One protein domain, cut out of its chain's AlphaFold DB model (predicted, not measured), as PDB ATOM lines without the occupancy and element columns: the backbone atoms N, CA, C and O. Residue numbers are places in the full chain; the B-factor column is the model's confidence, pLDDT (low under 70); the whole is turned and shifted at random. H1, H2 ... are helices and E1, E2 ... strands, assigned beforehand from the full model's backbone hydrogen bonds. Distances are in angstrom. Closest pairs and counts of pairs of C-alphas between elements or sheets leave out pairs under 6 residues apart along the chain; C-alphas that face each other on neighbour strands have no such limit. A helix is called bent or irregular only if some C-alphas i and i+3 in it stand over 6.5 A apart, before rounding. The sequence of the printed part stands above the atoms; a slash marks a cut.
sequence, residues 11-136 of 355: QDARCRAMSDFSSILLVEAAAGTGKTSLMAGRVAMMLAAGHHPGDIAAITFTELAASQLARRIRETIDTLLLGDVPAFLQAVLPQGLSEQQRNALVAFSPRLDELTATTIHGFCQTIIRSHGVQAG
ATOM      1  N   GLN A  11    -112.112 461.474  14.694       87.88
ATOM      2  CA  GLN A  11    -112.592 461.244  16.060       87.88
ATOM      3  C   GLN A  11    -111.462 460.958  17.062       87.88
ATOM      4  O   GLN A  11    -111.455 461.541  18.147       87.88
ATOM      5  N   ASP A  12    -110.473 460.143  16.694       90.62
ATOM      6  CA  ASP A  12    -109.331 459.829  17.566       90.62
ATOM      7  C   ASP A  12    -108.488 461.072  17.880       90.62
ATOM      8  O   ASP A  12    -108.072 461.286  19.022       90.62
ATOM      9  N   ALA A  13    -108.287 461.946  16.886       92.06
ATOM     10  CA  ALA A  13    -107.568 463.203  17.067       92.06
ATOM     11  C   ALA A  13    -108.325 464.148  18.014       92.06
ATOM     12  O   ALA A  13    -107.712 464.773  18.880       92.06
ATOM     13  N   ARG A  14    -109.661 464.207  17.907       92.00
ATOM     14  CA  ARG A  14    -110.518 464.970  18.829       92.00
ATOM     15  C   ARG A  14    -110.447 464.424  20.249       92.00
ATOM     16  O   ARG A  14    -110.284 465.205  21.186       92.00
ATOM     17  N   CYS A  15    -110.533 463.105  20.412       92.81
ATOM     18  CA  CYS A  15    -110.422 462.453  21.714       92.81
ATOM     19  C   CYS A  15    -109.071 462.754  22.363       92.81
ATOM     20  O   CYS A  15    -109.030 463.193  23.514       92.81
ATOM     21  N   ARG A  16    -107.972 462.623  21.610       94.94
ATOM     22  CA  ARG A  16    -106.629 462.983  22.082       94.94
ATOM     23  C   ARG A  16    -106.549 464.454  22.481       94.94
ATOM     24  O   ARG A  16    -106.082 464.765  23.572       94.94
ATOM     25  N   ALA A  17    -107.069 465.360  21.655       94.81
ATOM     26  CA  ALA A  17    -107.070 466.791  21.946       94.81
ATOM     27  C   ALA A  17    -107.898 467.179  23.186       94.81
ATOM     28  O   ALA A  17    -107.721 468.279  23.699       94.81
ATOM     29  N   MET A  18    -108.770 466.310  23.702       94.88
ATOM     30  CA  MET A  18    -109.553 466.560  24.920       94.88
ATOM     31  C   MET A  18    -109.095 465.746  26.140       94.88
ATOM     32  O   MET A  18    -109.583 466.012  27.231       94.88
ATOM     33  N   SER A  19    -108.174 464.791  25.983       93.81
ATOM     34  CA  SER A  19    -107.733 463.889  27.064       93.81
ATOM     35  C   SER A  19    -106.226 463.915  27.341       93.81
ATOM     36  O   SER A  19    -105.815 463.635  28.462       93.81
ATOM     37  N   ASP A  20    -105.392 464.279  26.362       95.50
ATOM     38  CA  ASP A  20    -103.945 464.424  26.547       95.50
ATOM     39  C   ASP A  20    -103.599 465.857  26.980       95.50
ATOM     40  O   ASP A  20    -103.648 466.802  26.181       95.50
ATOM     41  N   PHE A  21    -103.259 466.020  28.260       94.88
ATOM     42  CA  PHE A  21    -102.855 467.301  28.859       94.88
ATOM     43  C   PHE A  21    -101.341 467.443  29.036       94.88
ATOM     44  O   PHE A  21    -100.875 468.501  29.443       94.88
ATOM     45  N   SER A  22    -100.576 466.395  28.721       93.69
ATOM     46  CA  SER A  22     -99.118 466.368  28.888       93.69
ATOM     47  C   SER A  22     -98.356 466.790  27.634       93.69
ATOM     48  O   SER A  22     -97.241 467.300  27.729       93.69
ATOM     49  N   SER A  23     -98.955 466.594  26.459       94.19
ATOM     50  CA  SER A  23     -98.329 466.922  25.181       94.19
ATOM     51  C   SER A  23     -98.665 468.336  24.708       94.19
ATOM     52  O   SER A  23     -99.779 468.831  24.889       94.19
ATOM     53  N   ILE A  24     -97.730 468.944  23.973       95.75
ATOM     54  CA  ILE A  24     -98.014 470.107  23.126       95.75
ATOM     55  C   ILE A  24     -98.717 469.601  21.864       95.75
ATOM     56  O   ILE A  24     -98.176 468.763  21.140       95.75
ATOM     57  N   LEU A  25     -99.925 470.099  21.604       95.31
ATOM     58  CA  LEU A  25    -100.751 469.671  20.477       95.31
ATOM     59  C   LEU A  25    -101.014 470.846  19.533       95.31
ATOM     60  O   LEU A  25    -101.522 471.884  19.955       95.31
ATOM     61  N   LEU A  26    -100.725 470.648  18.248       94.88
ATOM     62  CA  LEU A  26    -101.195 471.512  17.168       94.88
ATOM     63  C   LEU A  26    -102.462 470.895  16.571       94.88
ATOM     64  O   LEU A  26    -102.447 469.744  16.135       94.88
ATOM     65  N   VAL A  27    -103.556 471.657  16.555       91.56
ATOM     66  CA  VAL A  27    -104.837 471.218  15.988       91.56
ATOM     67  C   VAL A  27    -105.133 472.032  14.736       91.56
ATOM     68  O   VAL A  27    -105.491 473.208  14.814       91.56
ATOM     69  N   GLU A  28    -105.018 471.393  13.576       90.44
ATOM     70  CA  GLU A  28    -105.421 471.971  12.297       90.44
ATOM     71  C   GLU A  28    -106.906 471.711  12.047       90.44
ATOM     72  O   GLU A  28    -107.374 470.575  12.086       90.44
ATOM     73  N   ALA A  29    -107.677 472.770  11.806       85.31
ATOM     74  CA  ALA A  29    -109.113 472.638  11.615       85.31
ATOM     75  C   ALA A  29    -109.684 473.767  10.750       85.31
ATOM     76  O   ALA A  29    -109.499 474.955  11.035       85.31
ATOM     77  N   ALA A  30    -110.460 473.403   9.725       86.31
ATOM     78  CA  ALA A  30    -111.143 474.346   8.835       86.31
ATOM     79  C   ALA A  30    -112.268 475.117   9.556       86.31
ATOM     80  O   ALA A  30    -112.649 474.798  10.691       86.31
ATOM     81  N   ALA A  31    -112.799 476.178   8.945       81.81
ATOM     82  CA  ALA A  31    -113.961 476.893   9.484       81.81
ATOM     83  C   ALA A  31    -115.171 475.947   9.643       81.81
ATOM     84  O   ALA A  31    -115.339 475.011   8.869       81.81
ATOM     85  N   GLY A  32    -115.990 476.153  10.680       80.44
ATOM     86  CA  GLY A  32    -117.207 475.355  10.912       80.44
ATOM     87  C   GLY A  32    -117.003 473.933  11.463       80.44
ATOM     88  O   GLY A  32    -117.980 473.270  11.782       80.44
ATOM     89  N   THR A  33    -115.767 473.469  11.664       80.69
ATOM     90  CA  THR A  33    -115.460 472.083  12.097       80.69
ATOM     91  C   THR A  33    -115.611 471.813  13.601       80.69
ATOM     92  O   THR A  33    -115.389 470.690  14.055       80.69
ATOM     93  N   GLY A  34    -116.004 472.820  14.391       85.69
ATOM     94  CA  GLY A  34    -116.231 472.676  15.834       85.69
ATOM     95  C   GLY A  34    -115.033 473.000  16.736       85.69
ATOM     96  O   GLY A  34    -115.068 472.645  17.911       85.69
ATOM     97  N   LYS A  35    -114.010 473.717  16.239       91.56
ATOM     98  CA  LYS A  35    -112.822 474.153  17.014       91.56
ATOM     99  C   LYS A  35    -113.148 474.697  18.407       91.56
ATOM    100  O   LYS A  35    -112.552 474.291  19.395       91.56
ATOM    101  N   THR A  36    -114.119 475.603  18.491       89.12
ATOM    102  CA  THR A  36    -114.503 476.230  19.761       89.12
ATOM    103  C   THR A  36    -115.159 475.236  20.723       89.12
ATOM    104  O   THR A  36    -114.939 475.336  21.924       89.12
ATOM    105  N   SER A  37    -115.930 474.261  20.223       91.75
ATOM    106  CA  SER A  37    -116.477 473.177  21.056       91.75
ATOM    107  C   SER A  37    -115.366 472.277  21.585       91.75
ATOM    108  O   SER A  37    -115.380 471.919  22.755       91.75
ATOM    109  N   LEU A  38    -114.385 471.952  20.737       94.25
ATOM    110  CA  LEU A  38    -113.220 471.161  21.122       94.25
ATOM    111  C   LEU A  38    -112.407 471.873  22.212       94.25
ATOM    112  O   LEU A  38    -112.039 471.242  23.194       94.25
ATOM    113  N   MET A  39    -112.182 473.185  22.086       95.06
ATOM    114  CA  MET A  39    -111.502 473.981  23.116       95.06
ATOM    115  C   MET A  39    -112.284 474.037  24.431       95.06
ATOM    116  O   MET A  39    -111.703 473.793  25.485       95.06
ATOM    117  N   ALA A  40    -113.597 474.290  24.382       95.88
ATOM    118  CA  ALA A  40    -114.436 474.277  25.580       95.88
ATOM    119  C   ALA A  40    -114.441 472.896  26.262       95.88
ATOM    120  O   ALA A  40    -114.286 472.807  27.477       95.88
ATOM    121  N   GLY A  41    -114.538 471.823  25.468       96.06
ATOM    122  CA  GLY A  41    -114.435 470.444  25.937       96.06
ATOM    123  C   GLY A  41    -113.081 470.136  26.565       96.06
ATOM    124  O   GLY A  41    -113.040 469.590  27.661       96.06
ATOM    125  N   ARG A  42    -111.976 470.543  25.930       96.94
ATOM    126  CA  ARG A  42    -110.622 470.358  26.474       96.94
ATOM    127  C   ARG A  42    -110.478 471.023  27.838       96.94
ATOM    128  O   ARG A  42    -110.008 470.376  28.763       96.94
ATOM    129  N   VAL A  43    -110.912 472.276  27.979       97.25
ATOM    130  CA  VAL A  43    -110.848 472.992  29.264       97.25
ATOM    131  C   VAL A  43    -111.714 472.305  30.320       97.25
ATOM    132  O   VAL A  43    -111.237 472.056  31.424       97.25
ATOM    133  N   ALA A  44    -112.955 471.936  29.985       97.12
ATOM    134  CA  ALA A  44    -113.824 471.200  30.905       97.12
ATOM    135  C   ALA A  44    -113.181 469.876  31.356       97.12
ATOM    136  O   ALA A  44    -113.242 469.530  32.534       97.12
ATOM    137  N   MET A  45    -112.505 469.168  30.446       97.62
ATOM    138  CA  MET A  45    -111.813 467.927  30.775       97.62
ATOM    139  C   MET A  45    -110.537 468.132  31.599       97.62
ATOM    140  O   MET A  45    -110.263 467.308  32.469       97.62
ATOM    141  N   MET A  46    -109.795 469.226  31.397       97.44
ATOM    142  CA  MET A  46    -108.671 469.597  32.269       97.44
ATOM    143  C   MET A  46    -109.155 469.834  33.706       97.44
ATOM    144  O   MET A  46    -108.593 469.285  34.651       97.44
ATOM    145  N   LEU A  47    -110.247 470.581  33.875       97.25
ATOM    146  CA  LEU A  47    -110.849 470.814  35.191       97.25
ATOM    147  C   LEU A  47    -111.348 469.506  35.823       97.25
ATOM    148  O   LEU A  47    -111.082 469.239  36.993       97.25
ATOM    149  N   ALA A  48    -112.011 468.651  35.040       96.94
ATOM    150  CA  ALA A  48    -112.460 467.335  35.488       96.94
ATOM    151  C   ALA A  48    -111.293 466.412  35.891       96.94
ATOM    152  O   ALA A  48    -111.457 465.559  36.759       96.94
ATOM    153  N   ALA A  49    -110.115 466.584  35.288       96.19
ATOM    154  CA  ALA A  49    -108.892 465.867  35.647       96.19
ATOM    155  C   ALA A  49    -108.159 466.456  36.868       96.19
ATOM    156  O   ALA A  49    -107.151 465.896  37.293       96.19
ATOM    157  N   GLY A  50    -108.665 467.545  37.459       96.06
ATOM    158  CA  GLY A  50    -108.119 468.135  38.681       96.06
ATOM    159  C   GLY A  50    -107.199 469.341  38.471       96.06
ATOM    160  O   GLY A  50    -106.647 469.834  39.452       96.06
ATOM    161  N   HIS A  51    -107.026 469.837  37.241       96.81
ATOM    162  CA  HIS A  51    -106.278 471.077  37.008       96.81
ATOM    163  C   HIS A  51    -107.040 472.273  37.592       96.81
ATOM    164  O   HIS A  51    -108.243 472.411  37.360       96.81
ATOM    165  N   HIS A  52    -106.354 473.146  38.335       96.94
ATOM    166  CA  HIS A  52    -106.986 474.331  38.908       96.94
ATOM    167  C   HIS A  52    -107.364 475.336  37.806       96.94
ATOM    168  O   HIS A  52    -106.580 475.529  36.876       96.94
ATOM    169  N   PRO A  53    -108.516 476.033  37.906       96.56
ATOM    170  CA  PRO A  53    -108.906 477.049  36.926       96.56
ATOM    171  C   PRO A  53    -107.829 478.116  36.681       96.56
ATOM    172  O   PRO A  53    -107.561 478.440  35.527       96.56
ATOM    173  N   GLY A  54    -107.166 478.592  37.742       93.88
ATOM    174  CA  GLY A  54    -106.086 479.585  37.661       93.88
ATOM    175  C   GLY A  54    -104.833 479.135  36.900       93.88
ATOM    176  O   GLY A  54    -104.070 479.983  36.447       93.88
ATOM    177  N   ASP A  55    -104.648 477.829  36.687       94.88
ATOM    178  CA  ASP A  55    -103.518 477.282  35.925       94.88
ATOM    179  C   ASP A  55    -103.821 477.191  34.417       94.88
ATOM    180  O   ASP A  55    -102.984 476.744  33.628       94.88
ATOM    181  N   ILE A  56    -105.029 477.583  33.992       96.00
ATOM    182  CA  ILE A  56    -105.495 477.459  32.610       96.00
ATOM    183  C   ILE A  56    -105.642 478.847  31.979       96.00
ATOM    184  O   ILE A  56    -106.495 479.648  32.365       96.00
ATOM    185  N   ALA A  57    -104.854 479.093  30.929       95.12
ATOM    186  CA  ALA A  57    -104.974 480.269  30.070       95.12
ATOM    187  C   ALA A  57    -105.548 479.887  28.695       95.12
ATOM    188  O   ALA A  57    -104.902 479.223  27.884       95.12
ATOM    189  N   ALA A  58    -106.774 480.328  28.422       95.12
ATOM    190  CA  ALA A  58    -107.470 480.185  27.151       95.12
ATOM    191  C   ALA A  58    -107.431 481.514  26.375       95.12
ATOM    192  O   ALA A  58    -108.253 482.407  26.580       95.12
ATOM    193  N   ILE A  59    -106.459 481.647  25.475       95.44
ATOM    194  CA  ILE A  59    -106.169 482.909  24.783       95.44
ATOM    195  C   ILE A  59    -106.776 482.910  23.374       95.44
ATOM    196  O   ILE A  59    -106.679 481.927  22.639       95.44
ATOM    197  N   THR A  60    -107.392 484.024  22.972       93.25
ATOM    198  CA  THR A  60    -107.998 484.199  21.641       93.25
ATOM    199  C   THR A  60    -107.563 485.510  20.969       93.25
ATOM    200  O   THR A  60    -106.819 486.304  21.541       93.25
ATOM    201  N   PHE A  61    -108.003 485.741  19.728       91.62
ATOM    202  CA  PHE A  61    -107.654 486.955  18.980       91.62
ATOM    203  C   PHE A  61    -108.571 488.152  19.281       91.62
ATOM    204  O   PHE A  61    -108.133 489.293  19.176       91.62
ATOM    205  N   THR A  62    -109.834 487.921  19.654       92.06
ATOM    206  CA  THR A  62    -110.821 488.995  19.860       92.06
ATOM    207  C   THR A  62    -111.569 488.837  21.179       92.06
ATOM    208  O   THR A  62    -111.828 487.721  21.621       92.06
ATOM    209  N   GLU A  63    -111.988 489.955  21.776       89.31
ATOM    210  CA  GLU A  63    -112.768 489.957  23.026       89.31
ATOM    211  C   GLU A  63    -114.097 489.197  22.882       89.31
ATOM    212  O   GLU A  63    -114.538 488.472  23.780       89.31
ATOM    213  N   LEU A  64    -114.725 489.282  21.704       94.12
ATOM    214  CA  LEU A  64    -115.928 488.510  21.405       94.12
ATOM    215  C   LEU A  64    -115.645 486.999  21.396       94.12
ATOM    216  O   LEU A  64    -116.435 486.229  21.930       94.12
ATOM    217  N   ALA A  65    -114.523 486.558  20.820       92.81
ATOM    218  CA  ALA A  65    -114.155 485.144  20.819       92.81
ATOM    219  C   ALA A  65    -113.798 484.645  22.228       92.81
ATOM    220  O   ALA A  65    -114.216 483.547  22.599       92.81
ATOM    221  N   ALA A  66    -113.085 485.455  23.019       93.00
ATOM    222  CA  ALA A  66    -112.753 485.145  24.409       93.00
ATOM    223  C   ALA A  66    -114.018 484.964  25.260       93.00
ATOM    224  O   ALA A  66    -114.207 483.917  25.879       93.00
ATOM    225  N   SER A  67    -114.932 485.940  25.220       93.62
ATOM    226  CA  SER A  67    -116.200 485.889  25.962       93.62
ATOM    227  C   SER A  67    -117.094 484.726  25.518       93.62
ATOM    228  O   SER A  67    -117.683 484.036  26.355       93.62
ATOM    229  N   GLN A  68    -117.159 484.441  24.212       95.12
ATOM    230  CA  GLN A  68    -117.870 483.273  23.693       95.12
ATOM    231  C   GLN A  68    -117.264 481.956  24.186       95.12
ATOM    232  O   GLN A  68    -118.017 481.055  24.556       95.12
ATOM    233  N   LEU A  69    -115.934 481.830  24.206       95.56
ATOM    234  CA  LEU A  69    -115.251 480.639  24.706       95.56
ATOM    235  C   LEU A  69    -115.489 480.450  26.210       95.56
ATOM    236  O   LEU A  69    -115.879 479.356  26.614       95.56
ATOM    237  N   ALA A  70    -115.346 481.507  27.013       95.25
ATOM    238  CA  ALA A  70    -115.599 481.486  28.455       95.25
ATOM    239  C   ALA A  70    -117.032 481.041  28.781       95.25
ATOM    240  O   ALA A  70    -117.246 480.133  29.587       95.25
ATOM    241  N   ARG A  71    -118.025 481.622  28.090       96.06
ATOM    242  CA  ARG A  71    -119.427 481.213  28.224       96.06
ATOM    243  C   ARG A  71    -119.611 479.736  27.882       96.06
ATOM    244  O   ARG A  71    -120.256 479.013  28.632       96.06
ATOM    245  N   ARG A  72    -119.013 479.279  26.781       96.00
ATOM    246  CA  ARG A  72    -119.158 477.898  26.312       96.00
ATOM    247  C   ARG A  72    -118.503 476.881  27.245       96.00
ATOM    248  O   ARG A  72    -119.022 475.777  27.381       96.00
ATOM    249  N   ILE A  73    -117.392 477.239  27.893       96.81
ATOM    250  CA  ILE A  73    -116.764 476.427  28.947       96.81
ATOM    251  C   ILE A  73    -117.745 476.245  30.108       96.81
ATOM    252  O   ILE A  73    -118.025 475.110  30.484       96.81
ATOM    253  N   ARG A  74    -118.324 477.343  30.611       96.62
ATOM    254  CA  ARG A  74    -119.308 477.311  31.704       96.62
ATOM    255  C   ARG A  74    -120.527 476.458  31.347       96.62
ATOM    256  O   ARG A  74    -120.824 475.510  32.059       96.62
ATOM    257  N   GLU A  75    -121.139 476.704  30.188       96.75
ATOM    258  CA  GLU A  75    -122.280 475.918  29.692       96.75
ATOM    259  C   GLU A  75    -121.954 474.417  29.577       96.75
ATOM    260  O   GLU A  75    -122.786 473.565  29.893       96.75
ATOM    261  N   THR A  76    -120.735 474.077  29.142       96.75
ATOM    262  CA  THR A  76    -120.284 472.681  29.037       96.75
ATOM    263  C   THR A  76    -120.189 472.030  30.416       96.75
ATOM    264  O   THR A  76    -120.657 470.908  30.588       96.75
ATOM    265  N   ILE A  77    -119.622 472.731  31.401       96.69
ATOM    266  CA  ILE A  77    -119.492 472.242  32.780       96.69
ATOM    267  C   ILE A  77    -120.869 472.076  33.426       96.69
ATOM    268  O   ILE A  77    -121.141 471.017  33.987       96.69
ATOM    269  N   ASP A  78    -121.753 473.065  33.285       96.88
ATOM    270  CA  ASP A  78    -123.115 473.017  33.826       96.88
ATOM    271  C   ASP A  78    -123.889 471.814  33.267       96.88
ATOM    272  O   ASP A  78    -124.497 471.053  34.021       96.88
ATOM    273  N   THR A  79    -123.799 471.585  31.952       96.75
ATOM    274  CA  THR A  79    -124.432 470.433  31.286       96.75
ATOM    275  C   THR A  79    -123.918 469.108  31.858       96.75
ATOM    276  O   THR A  79    -124.705 468.234  32.221       96.75
ATOM    277  N   LEU A  80    -122.596 468.980  32.018       96.50
ATOM    278  CA  LEU A  80    -121.973 467.786  32.593       96.50
ATOM    279  C   LEU A  80    -122.385 467.556  34.059       96.50
ATOM    280  O   LEU A  80    -122.625 466.417  34.470       96.50
ATOM    281  N   LEU A  81    -122.502 468.624  34.853       95.56
ATOM    282  CA  LEU A  81    -122.937 468.554  36.249       95.56
ATOM    283  C   LEU A  81    -124.415 468.164  36.383       95.56
ATOM    284  O   LEU A  81    -124.751 467.410  37.301       95.56
ATOM    285  N   LEU A  82    -125.270 468.572  35.442       95.31
ATOM    286  CA  LEU A  82    -126.663 468.111  35.340       95.31
ATOM    287  C   LEU A  82    -126.781 466.622  34.970       95.31
ATOM    288  O   LEU A  82    -127.840 466.029  35.155       95.31
ATOM    289  N   GLY A  83    -125.684 465.994  34.534       92.50
ATOM    290  CA  GLY A  83    -125.632 464.580  34.160       92.50
ATOM    291  C   GLY A  83    -125.767 464.325  32.660       92.50
ATOM    292  O   GLY A  83    -125.709 463.168  32.247       92.50
ATOM    293  N   ASP A  84    -125.877 465.379  31.851       94.75
ATOM    294  CA  ASP A  84    -125.935 465.284  30.398       94.75
ATOM    295  C   ASP A  84    -124.527 465.364  29.790       94.75
ATOM    296  O   ASP A  84    -123.698 466.185  30.181       94.75
ATOM    297  N   VAL A  85    -124.242 464.530  28.786       95.00
ATOM    298  CA  VAL A  85    -122.962 464.562  28.058       95.00
ATOM    299  C   VAL A  85    -123.171 465.207  26.686       95.00
ATOM    300  O   VAL A  85    -123.824 464.604  25.823       95.00
ATOM    301  N   PRO A  86    -122.608 466.408  26.433       93.25
ATOM    302  CA  PRO A  86    -122.672 467.040  25.120       93.25
ATOM    303  C   PRO A  86    -122.145 466.118  24.019       93.25
ATOM    304  O   PRO A  86    -121.153 465.418  24.212       93.25
ATOM    305  N   ALA A  87    -122.753 466.163  22.828       90.69
ATOM    306  CA  ALA A  87    -122.418 465.262  21.718       90.69
ATOM    307  C   ALA A  87    -120.914 465.224  21.384       90.69
ATOM    308  O   ALA A  87    -120.357 464.163  21.126       90.69
ATOM    309  N   PHE A  88    -120.233 466.373  21.452       90.12
ATOM    310  CA  PHE A  88    -118.799 466.471  21.166       90.12
ATOM    311  C   PHE A  88    -117.895 465.853  22.250       90.12
ATOM    312  O   PHE A  88    -116.715 465.658  21.985       90.12
ATOM    313  N   LEU A  89    -118.428 465.533  23.436       93.06
ATOM    314  CA  LEU A  89    -117.722 464.848  24.525       93.06
ATOM    315  C   LEU A  89    -118.075 463.362  24.643       93.06
ATOM    316  O   LEU A  89    -117.387 462.655  25.371       93.06
ATOM    317  N   GLN A  90    -119.087 462.858  23.927       92.06
ATOM    318  CA  GLN A  90    -119.565 461.474  24.086       92.06
ATOM    319  C   GLN A  90    -118.474 460.422  23.868       92.06
ATOM    320  O   GLN A  90    -118.425 459.434  24.589       92.06
ATOM    321  N   ALA A  91    -117.558 460.647  22.927       89.25
ATOM    322  CA  ALA A  91    -116.459 459.715  22.685       89.25
ATOM    323  C   ALA A  91    -115.385 459.723  23.791       89.25
ATOM    324  O   ALA A  91    -114.671 458.739  23.952       89.25
ATOM    325  N   VAL A  92    -115.263 460.819  24.550       91.31
ATOM    326  CA  VAL A  92    -114.306 460.963  25.666       91.31
ATOM    327  C   VAL A  92    -114.943 460.550  26.997       91.31
ATOM    328  O   VAL A  92    -114.263 460.032  27.877       91.31
ATOM    329  N   LEU A  93    -116.257 460.743  27.132       92.25
ATOM    330  CA  LEU A  93    -117.068 460.408  28.302       92.25
ATOM    331  C   LEU A  93    -118.249 459.495  27.912       92.25
ATOM    332  O   LEU A  93    -119.406 459.887  28.086       92.25
ATOM    333  N   PRO A  94    -118.007 458.269  27.409       87.88
ATOM    334  CA  PRO A  94    -119.080 457.390  26.927       87.88
ATOM    335  C   PRO A  94    -120.044 456.950  28.036       87.88
ATOM    336  O   PRO A  94    -121.194 456.621  27.763       87.88
ATOM    337  N   GLN A  95    -119.584 456.957  29.290       90.00
ATOM    338  CA  GLN A  95    -120.371 456.608  30.477       90.00
ATOM    339  C   GLN A  95    -120.689 457.832  31.356       90.00
ATOM    340  O   GLN A  95    -121.162 457.680  32.479       90.00
ATOM    341  N   GLY A  96    -120.430 459.047  30.858       92.31
ATOM    342  CA  GLY A  96    -120.500 460.271  31.653       92.31
ATOM    343  C   GLY A  96    -119.300 460.469  32.580       92.31
ATOM    344  O   GLY A  96    -118.266 459.815  32.443       92.31
ATOM    345  N   LEU A  97    -119.427 461.431  33.498       94.94
ATOM    346  CA  LEU A  97    -118.388 461.747  34.480       94.94
ATOM    347  C   LEU A  97    -118.270 460.642  35.535       94.94
ATOM    348  O   LEU A  97    -119.267 460.242  36.136       94.94
ATOM    349  N   SER A  98    -117.037 460.245  35.848       95.75
ATOM    350  CA  SER A  98    -116.743 459.512  37.085       95.75
ATOM    351  C   SER A  98    -117.030 460.368  38.327       95.75
ATOM    352  O   SER A  98    -117.080 461.599  38.257       95.75
ATOM    353  N   GLU A  99    -117.169 459.729  39.490       95.44
ATOM    354  CA  GLU A  99    -117.384 460.428  40.765       95.44
ATOM    355  C   GLU A  99    -116.253 461.423  41.073       95.44
ATOM    356  O   GLU A  99    -116.515 462.563  41.450       95.44
ATOM    357  N   GLN A 100    -114.999 461.038  40.817       96.06
ATOM    358  CA  GLN A 100    -113.841 461.917  40.992       96.06
ATOM    359  C   GLN A 100    -113.916 463.154  40.086       96.06
ATOM    360  O   GLN A 100    -113.732 464.273  40.561       96.06
ATOM    361  N   GLN A 101    -114.220 462.963  38.799       96.56
ATOM    362  CA  GLN A 101    -114.350 464.063  37.839       96.56
ATOM    363  C   GLN A 101    -115.506 464.997  38.199       96.56
ATOM    364  O   GLN A 101    -115.369 466.218  38.128       96.56
ATOM    365  N   ARG A 102    -116.641 464.433  38.629       96.62
ATOM    366  CA  ARG A 102    -117.789 465.203  39.112       96.62
ATOM    367  C   ARG A 102    -117.415 466.029  40.340       96.62
ATOM    368  O   ARG A 102    -117.710 467.218  40.359       96.62
ATOM    369  N   ASN A 103    -116.738 465.439  41.323       96.94
ATOM    370  CA  ASN A 103    -116.310 466.146  42.531       96.94
ATOM    371  C   ASN A 103    -115.340 467.294  42.209       96.94
ATOM    372  O   ASN A 103    -115.485 468.382  42.764       96.94
ATOM    373  N   ALA A 104    -114.406 467.085  41.276       96.81
ATOM    374  CA  ALA A 104    -113.503 468.135  40.806       96.81
ATOM    375  C   ALA A 104    -114.268 469.293  40.143       96.81
ATOM    376  O   ALA A 104    -114.083 470.452  40.511       96.81
ATOM    377  N   LEU A 105    -115.192 468.989  39.225       96.75
ATOM    378  CA  LEU A 105    -116.004 470.019  38.572       96.75
ATOM    379  C   LEU A 105    -116.904 470.771  39.558       96.75
ATOM    380  O   LEU A 105    -116.998 471.991  39.463       96.75
ATOM    381  N   VAL A 106    -117.511 470.091  40.537       97.44
ATOM    382  CA  VAL A 106    -118.291 470.745  41.606       97.44
ATOM    383  C   VAL A 106    -117.418 471.705  42.415       97.44
ATOM    384  O   VAL A 106    -117.853 472.814  42.721       97.44
ATOM    385  N   ALA A 107    -116.181 471.314  42.736       96.69
ATOM    386  CA  ALA A 107    -115.253 472.159  43.483       96.69
ATOM    387  C   ALA A 107    -114.775 473.385  42.680       96.69
ATOM    388  O   ALA A 107    -114.569 474.455  43.255       96.69
ATOM    389  N   PHE A 108    -114.602 473.250  41.363       96.94
ATOM    390  CA  PHE A 108    -114.055 474.307  40.508       96.94
ATOM    391  C   PHE A 108    -115.102 475.194  39.833       96.94
ATOM    392  O   PHE A 108    -114.789 476.338  39.513       96.94
ATOM    393  N   SER A 109    -116.341 474.730  39.654       94.94
ATOM    394  CA  SER A 109    -117.409 475.502  39.001       94.94
ATOM    395  C   SER A 109    -117.645 476.895  39.618       94.94
ATOM    396  O   SER A 109    -117.818 477.846  38.855       94.94
ATOM    397  N   PRO A 110    -117.608 477.088  40.955       94.88
ATOM    398  CA  PRO A 110    -117.741 478.420  41.560       94.88
ATOM    399  C   PRO A 110    -116.524 479.331  41.345       94.88
ATOM    400  O   PRO A 110    -116.611 480.531  41.572       94.88
ATOM    401  N   ARG A 111    -115.382 478.762  40.942       94.81
ATOM    402  CA  ARG A 111    -114.080 479.432  40.801       94.81
ATOM    403  C   ARG A 111    -113.674 479.616  39.338       94.81
ATOM    404  O   ARG A 111    -112.517 479.896  39.050       94.81
ATOM    405  N   LEU A 112    -114.610 479.458  38.399       93.12
ATOM    406  CA  LEU A 112    -114.319 479.595  36.968       93.12
ATOM    407  C   LEU A 112    -113.831 480.989  36.576       93.12
ATOM    408  O   LEU A 112    -113.182 481.114  35.548       93.12
ATOM    409  N   ASP A 113    -114.094 482.013  37.385       90.62
ATOM    410  CA  ASP A 113    -113.584 483.363  37.131       90.62
ATOM    411  C   ASP A 113    -112.064 483.481  37.376       90.62
ATOM    412  O   ASP A 113    -111.452 484.452  36.942       90.62
ATOM    413  N   GLU A 114    -111.429 482.484  38.009       92.88
ATOM    414  CA  GLU A 114    -109.963 482.372  38.080       92.88
ATOM    415  C   GLU A 114    -109.350 481.904  36.748       92.88
ATOM    416  O   GLU A 114    -108.158 482.104  36.514       92.88
ATOM    417  N   LEU A 115    -110.142 481.286  35.860       93.44
ATOM    418  CA  LEU A 115    -109.677 480.856  34.545       93.44
ATOM    419  C   LEU A 115    -109.418 482.066  33.648       93.44
ATOM    420  O   LEU A 115    -110.296 482.895  33.405       93.44
ATOM    421  N   THR A 116    -108.219 482.130  33.076       93.00
ATOM    422  CA  THR A 116    -107.841 483.246  32.210       93.00
ATOM    423  C   THR A 116    -108.356 483.013  30.792       93.00
ATOM    424  O   THR A 116    -107.674 482.410  29.969       93.00
ATOM    425  N   ALA A 117    -109.561 483.498  30.484       93.31
ATOM    426  CA  ALA A 117    -110.126 483.503  29.129       93.31
ATOM    427  C   ALA A 117    -110.147 484.923  28.549       93.31
ATOM    428  O   ALA A 117    -111.049 485.707  28.832       93.31
ATOM    429  N   THR A 118    -109.146 485.272  27.741       94.25
ATOM    430  CA  THR A 118    -108.949 486.654  27.265       94.25
ATOM    431  C   THR A 118    -108.260 486.699  25.897       94.25
ATOM    432  O   THR A 118    -108.059 485.673  25.240       94.25
ATOM    433  N   THR A 119    -107.943 487.896  25.417       94.69
ATOM    434  CA  THR A 119    -107.120 488.113  24.230       94.69
ATOM    435  C   THR A 119    -105.630 488.028  24.554       94.69
ATOM    436  O   THR A 119    -105.231 488.099  25.714       94.69
ATOM    437  N   ILE A 120    -104.775 487.911  23.531       92.38
ATOM    438  CA  ILE A 120    -103.311 487.980  23.723       92.38
ATOM    439  C   ILE A 120    -102.928 489.272  24.464       92.38
ATOM    440  O   ILE A 120    -102.158 489.233  25.420       92.38
ATOM    441  N   HIS A 121    -103.522 490.404  24.074       86.19
ATOM    442  CA  HIS A 121    -103.293 491.694  24.723       86.19
ATOM    443  C   HIS A 121    -103.729 491.686  26.191       86.19
ATOM    444  O   HIS A 121    -102.953 492.109  27.046       86.19
ATOM    445  N   GLY A 122    -104.926 491.174  26.497       86.62
ATOM    446  CA  GLY A 122    -105.405 491.066  27.877       86.62
ATOM    447  C   GLY A 122    -104.510 490.179  28.745       86.62
ATOM    448  O   GLY A 122    -104.188 490.545  29.872       86.62
ATOM    449  N   PHE A 123    -104.018 489.064  28.199       90.25
ATOM    450  CA  PHE A 123    -103.083 488.182  28.900       90.25
ATOM    451  C   PHE A 123    -101.753 488.881  29.216       90.25
ATOM    452  O   PHE A 123    -101.315 488.891  30.367       90.25
ATOM    453  N   CYS A 124    -101.142 489.530  28.219       87.69
ATOM    454  CA  CYS A 124     -99.904 490.285  28.414       87.69
ATOM    455  C   CYS A 124    -100.085 491.433  29.415       87.69
ATOM    456  O   CYS A 124     -99.216 491.641  30.257       87.69
ATOM    457  N   GLN A 125    -101.214 492.150  29.377       82.06
ATOM    458  CA  GLN A 125    -101.510 493.213  30.343       82.06
ATOM    459  C   GLN A 125    -101.583 492.682  31.777       82.06
ATOM    460  O   GLN A 125    -101.057 493.325  32.684       82.06
ATOM    461  N   THR A 126    -102.189 491.511  31.992       81.94
ATOM    462  CA  THR A 126    -102.221 490.863  33.311       81.94
ATOM    463  C   THR A 126    -100.813 490.543  33.807       81.94
ATOM    464  O   THR A 126    -100.487 490.895  34.940       81.94
ATOM    465  N   ILE A 127     -99.955 489.958  32.959       84.12
ATOM    466  CA  ILE A 127     -98.550 489.671  33.305       84.12
ATOM    467  C   ILE A 127     -97.821 490.964  33.669       84.12
ATOM    468  O   ILE A 127     -97.267 491.071  34.763       84.12
ATOM    469  N   ILE A 128     -97.880 491.958  32.782       80.62
ATOM    470  CA  ILE A 128     -97.205 493.246  32.948       80.62
ATOM    471  C   ILE A 128     -97.629 493.918  34.256       80.62
ATOM    472  O   ILE A 128     -96.772 494.349  35.016       80.62
ATOM    473  N   ARG A 129     -98.929 493.962  34.568       74.62
ATOM    474  CA  ARG A 129     -99.420 494.549  35.824       74.62
ATOM    475  C   ARG A 129     -98.985 493.754  37.047       74.62
ATOM    476  O   ARG A 129     -98.584 494.342  38.045       74.62
ATOM    477  N   SER A 130     -99.042 492.426  36.974       75.81
ATOM    478  CA  SER A 130     -98.652 491.563  38.093       75.81
ATOM    479  C   SER A 130     -97.155 491.638  38.413       75.81
ATOM    480  O   SER A 130     -96.760 491.347  39.540       75.81
ATOM    481  N   HIS A 131     -96.319 492.028  37.443       78.00
ATOM    482  CA  HIS A 131     -94.859 492.117  37.566       78.00
ATOM    483  C   HIS A 131     -94.327 493.513  37.185       78.00
ATOM    484  O   HIS A 131     -93.184 493.642  36.749       78.00
ATOM    485  N   GLY A 132     -95.134 494.567  37.378       71.00
ATOM    486  CA  GLY A 132     -94.840 495.926  36.893       71.00
ATOM    487  C   GLY A 132     -93.466 496.440  37.316       71.00
ATOM    488  O   GLY A 132     -92.692 496.884  36.476       71.00
ATOM    489  N   VAL A 133     -93.096 496.232  38.583       73.56
ATOM    490  CA  VAL A 133     -91.785 496.631  39.128       73.56
ATOM    491  C   VAL A 133     -90.617 495.996  38.363       73.56
ATOM    492  O   VAL A 133     -89.629 496.666  38.081       73.56
ATOM    493  N   GLN A 134     -90.722 494.717  37.988       74.31
ATOM    494  CA  GLN A 134     -89.684 494.023  37.212       74.31
ATOM    495  C   GLN A 134     -89.652 494.484  35.750       74.31
ATOM    496  O   GLN A 134     -88.601 494.436  35.117       74.31
ATOM    497  N   ALA A 135     -90.790 494.942  35.228       65.88
ATOM    498  CA  ALA A 135     -90.919 495.515  33.894       65.88
ATOM    499  C   ALA A 135     -90.542 497.011  33.829       65.88
ATOM    500  O   ALA A 135     -90.652 497.608  32.763       65.88
ATOM    501  N   GLY A 136     -90.118 497.624  34.945       67.00
ATOM    502  CA  GLY A 136     -89.834 499.062  35.018       67.00
ATOM    503  C   GLY A 136     -91.084 499.943  34.907       67.00
ATOM    504  O   GLY A 136     -90.982 501.110  34.548       67.00
TER     505      GLY A 136
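Overview. This is residues 11 to 136 of the 355 residues of the protein "DNA helicase" of Mesorhizobium temperatum (UniProt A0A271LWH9). A small parallel sheet of two strands, E1 and E2, stands beside four mostly crossed helices: H2 is in the middle, H1 and H3 pack on it, and H4 crosses its end at residues 47 to 48. H3 also packs on the strands with residues 63 to 73, H5 with residues 120 to 126; residues 129 to 134 stick out as a tail. The printed part has 126 residues, in order H1 H2 E1 H3 H4 E2 H5, mostly helix. It is compact, with a radius of gyration of the C-alphas of 15.3 A and spans of 52 by 35 by 27 A.

Arrangement. E1, residues 57 to 60, and E2, residues 116 to 119, are parallel at 23 degrees; N 58 and O 116 are 2.7 A apart, within hydrogen-bond range. With H3, residues 63 to 82, and H4, residues 99 to 114, they form a strand-helix-strand unit, parallel strands joined through helices, with a right-handed crossover. H3 and H4 are a helical hairpin, at a shallow tilt of 30 degrees; their closest C-alphas, of Leu 81 and Arg 102, are 6.8 A apart. The hub H2, residues 35 to 48, touches H3 (C-alphas of Ala 40 and Ile 73, 4.6 A), H4 (Ala 48 and Gln 101, 4.5 A) and H1, residues 11 to 19 (Met 18 and Arg 42, 4.2 A). H5, residues 120 to 130, touches no helix. Every O i to N i+4 pair is within hydrogen-bond range in H1, H2, H3 and H5, and 8 of 12 in H4.

Along the chain. H1 begins at C-alpha 11 (-112.592, 461.244, 16.060), and H5 ends at C-alpha 130 (-98.652, 491.563, 38.093). H3 is 28.7 A long, H4 23.3 A and H2 19.7 A. H4 has a kink of 47 degrees near residue 108 and is irregular: C-alphas 110 and 113 are 7.8 A apart.

Size, cuts and confidence. The C-alphas of Gln 95 and Gly 136, the two farthest apart, are 52.5 A apart. The printed part has no cut; the links H1 to H2 and H3 to H4 are long. Residues 28 to 33 also stand free. Residues 135 to 136 are under pLDDT 70.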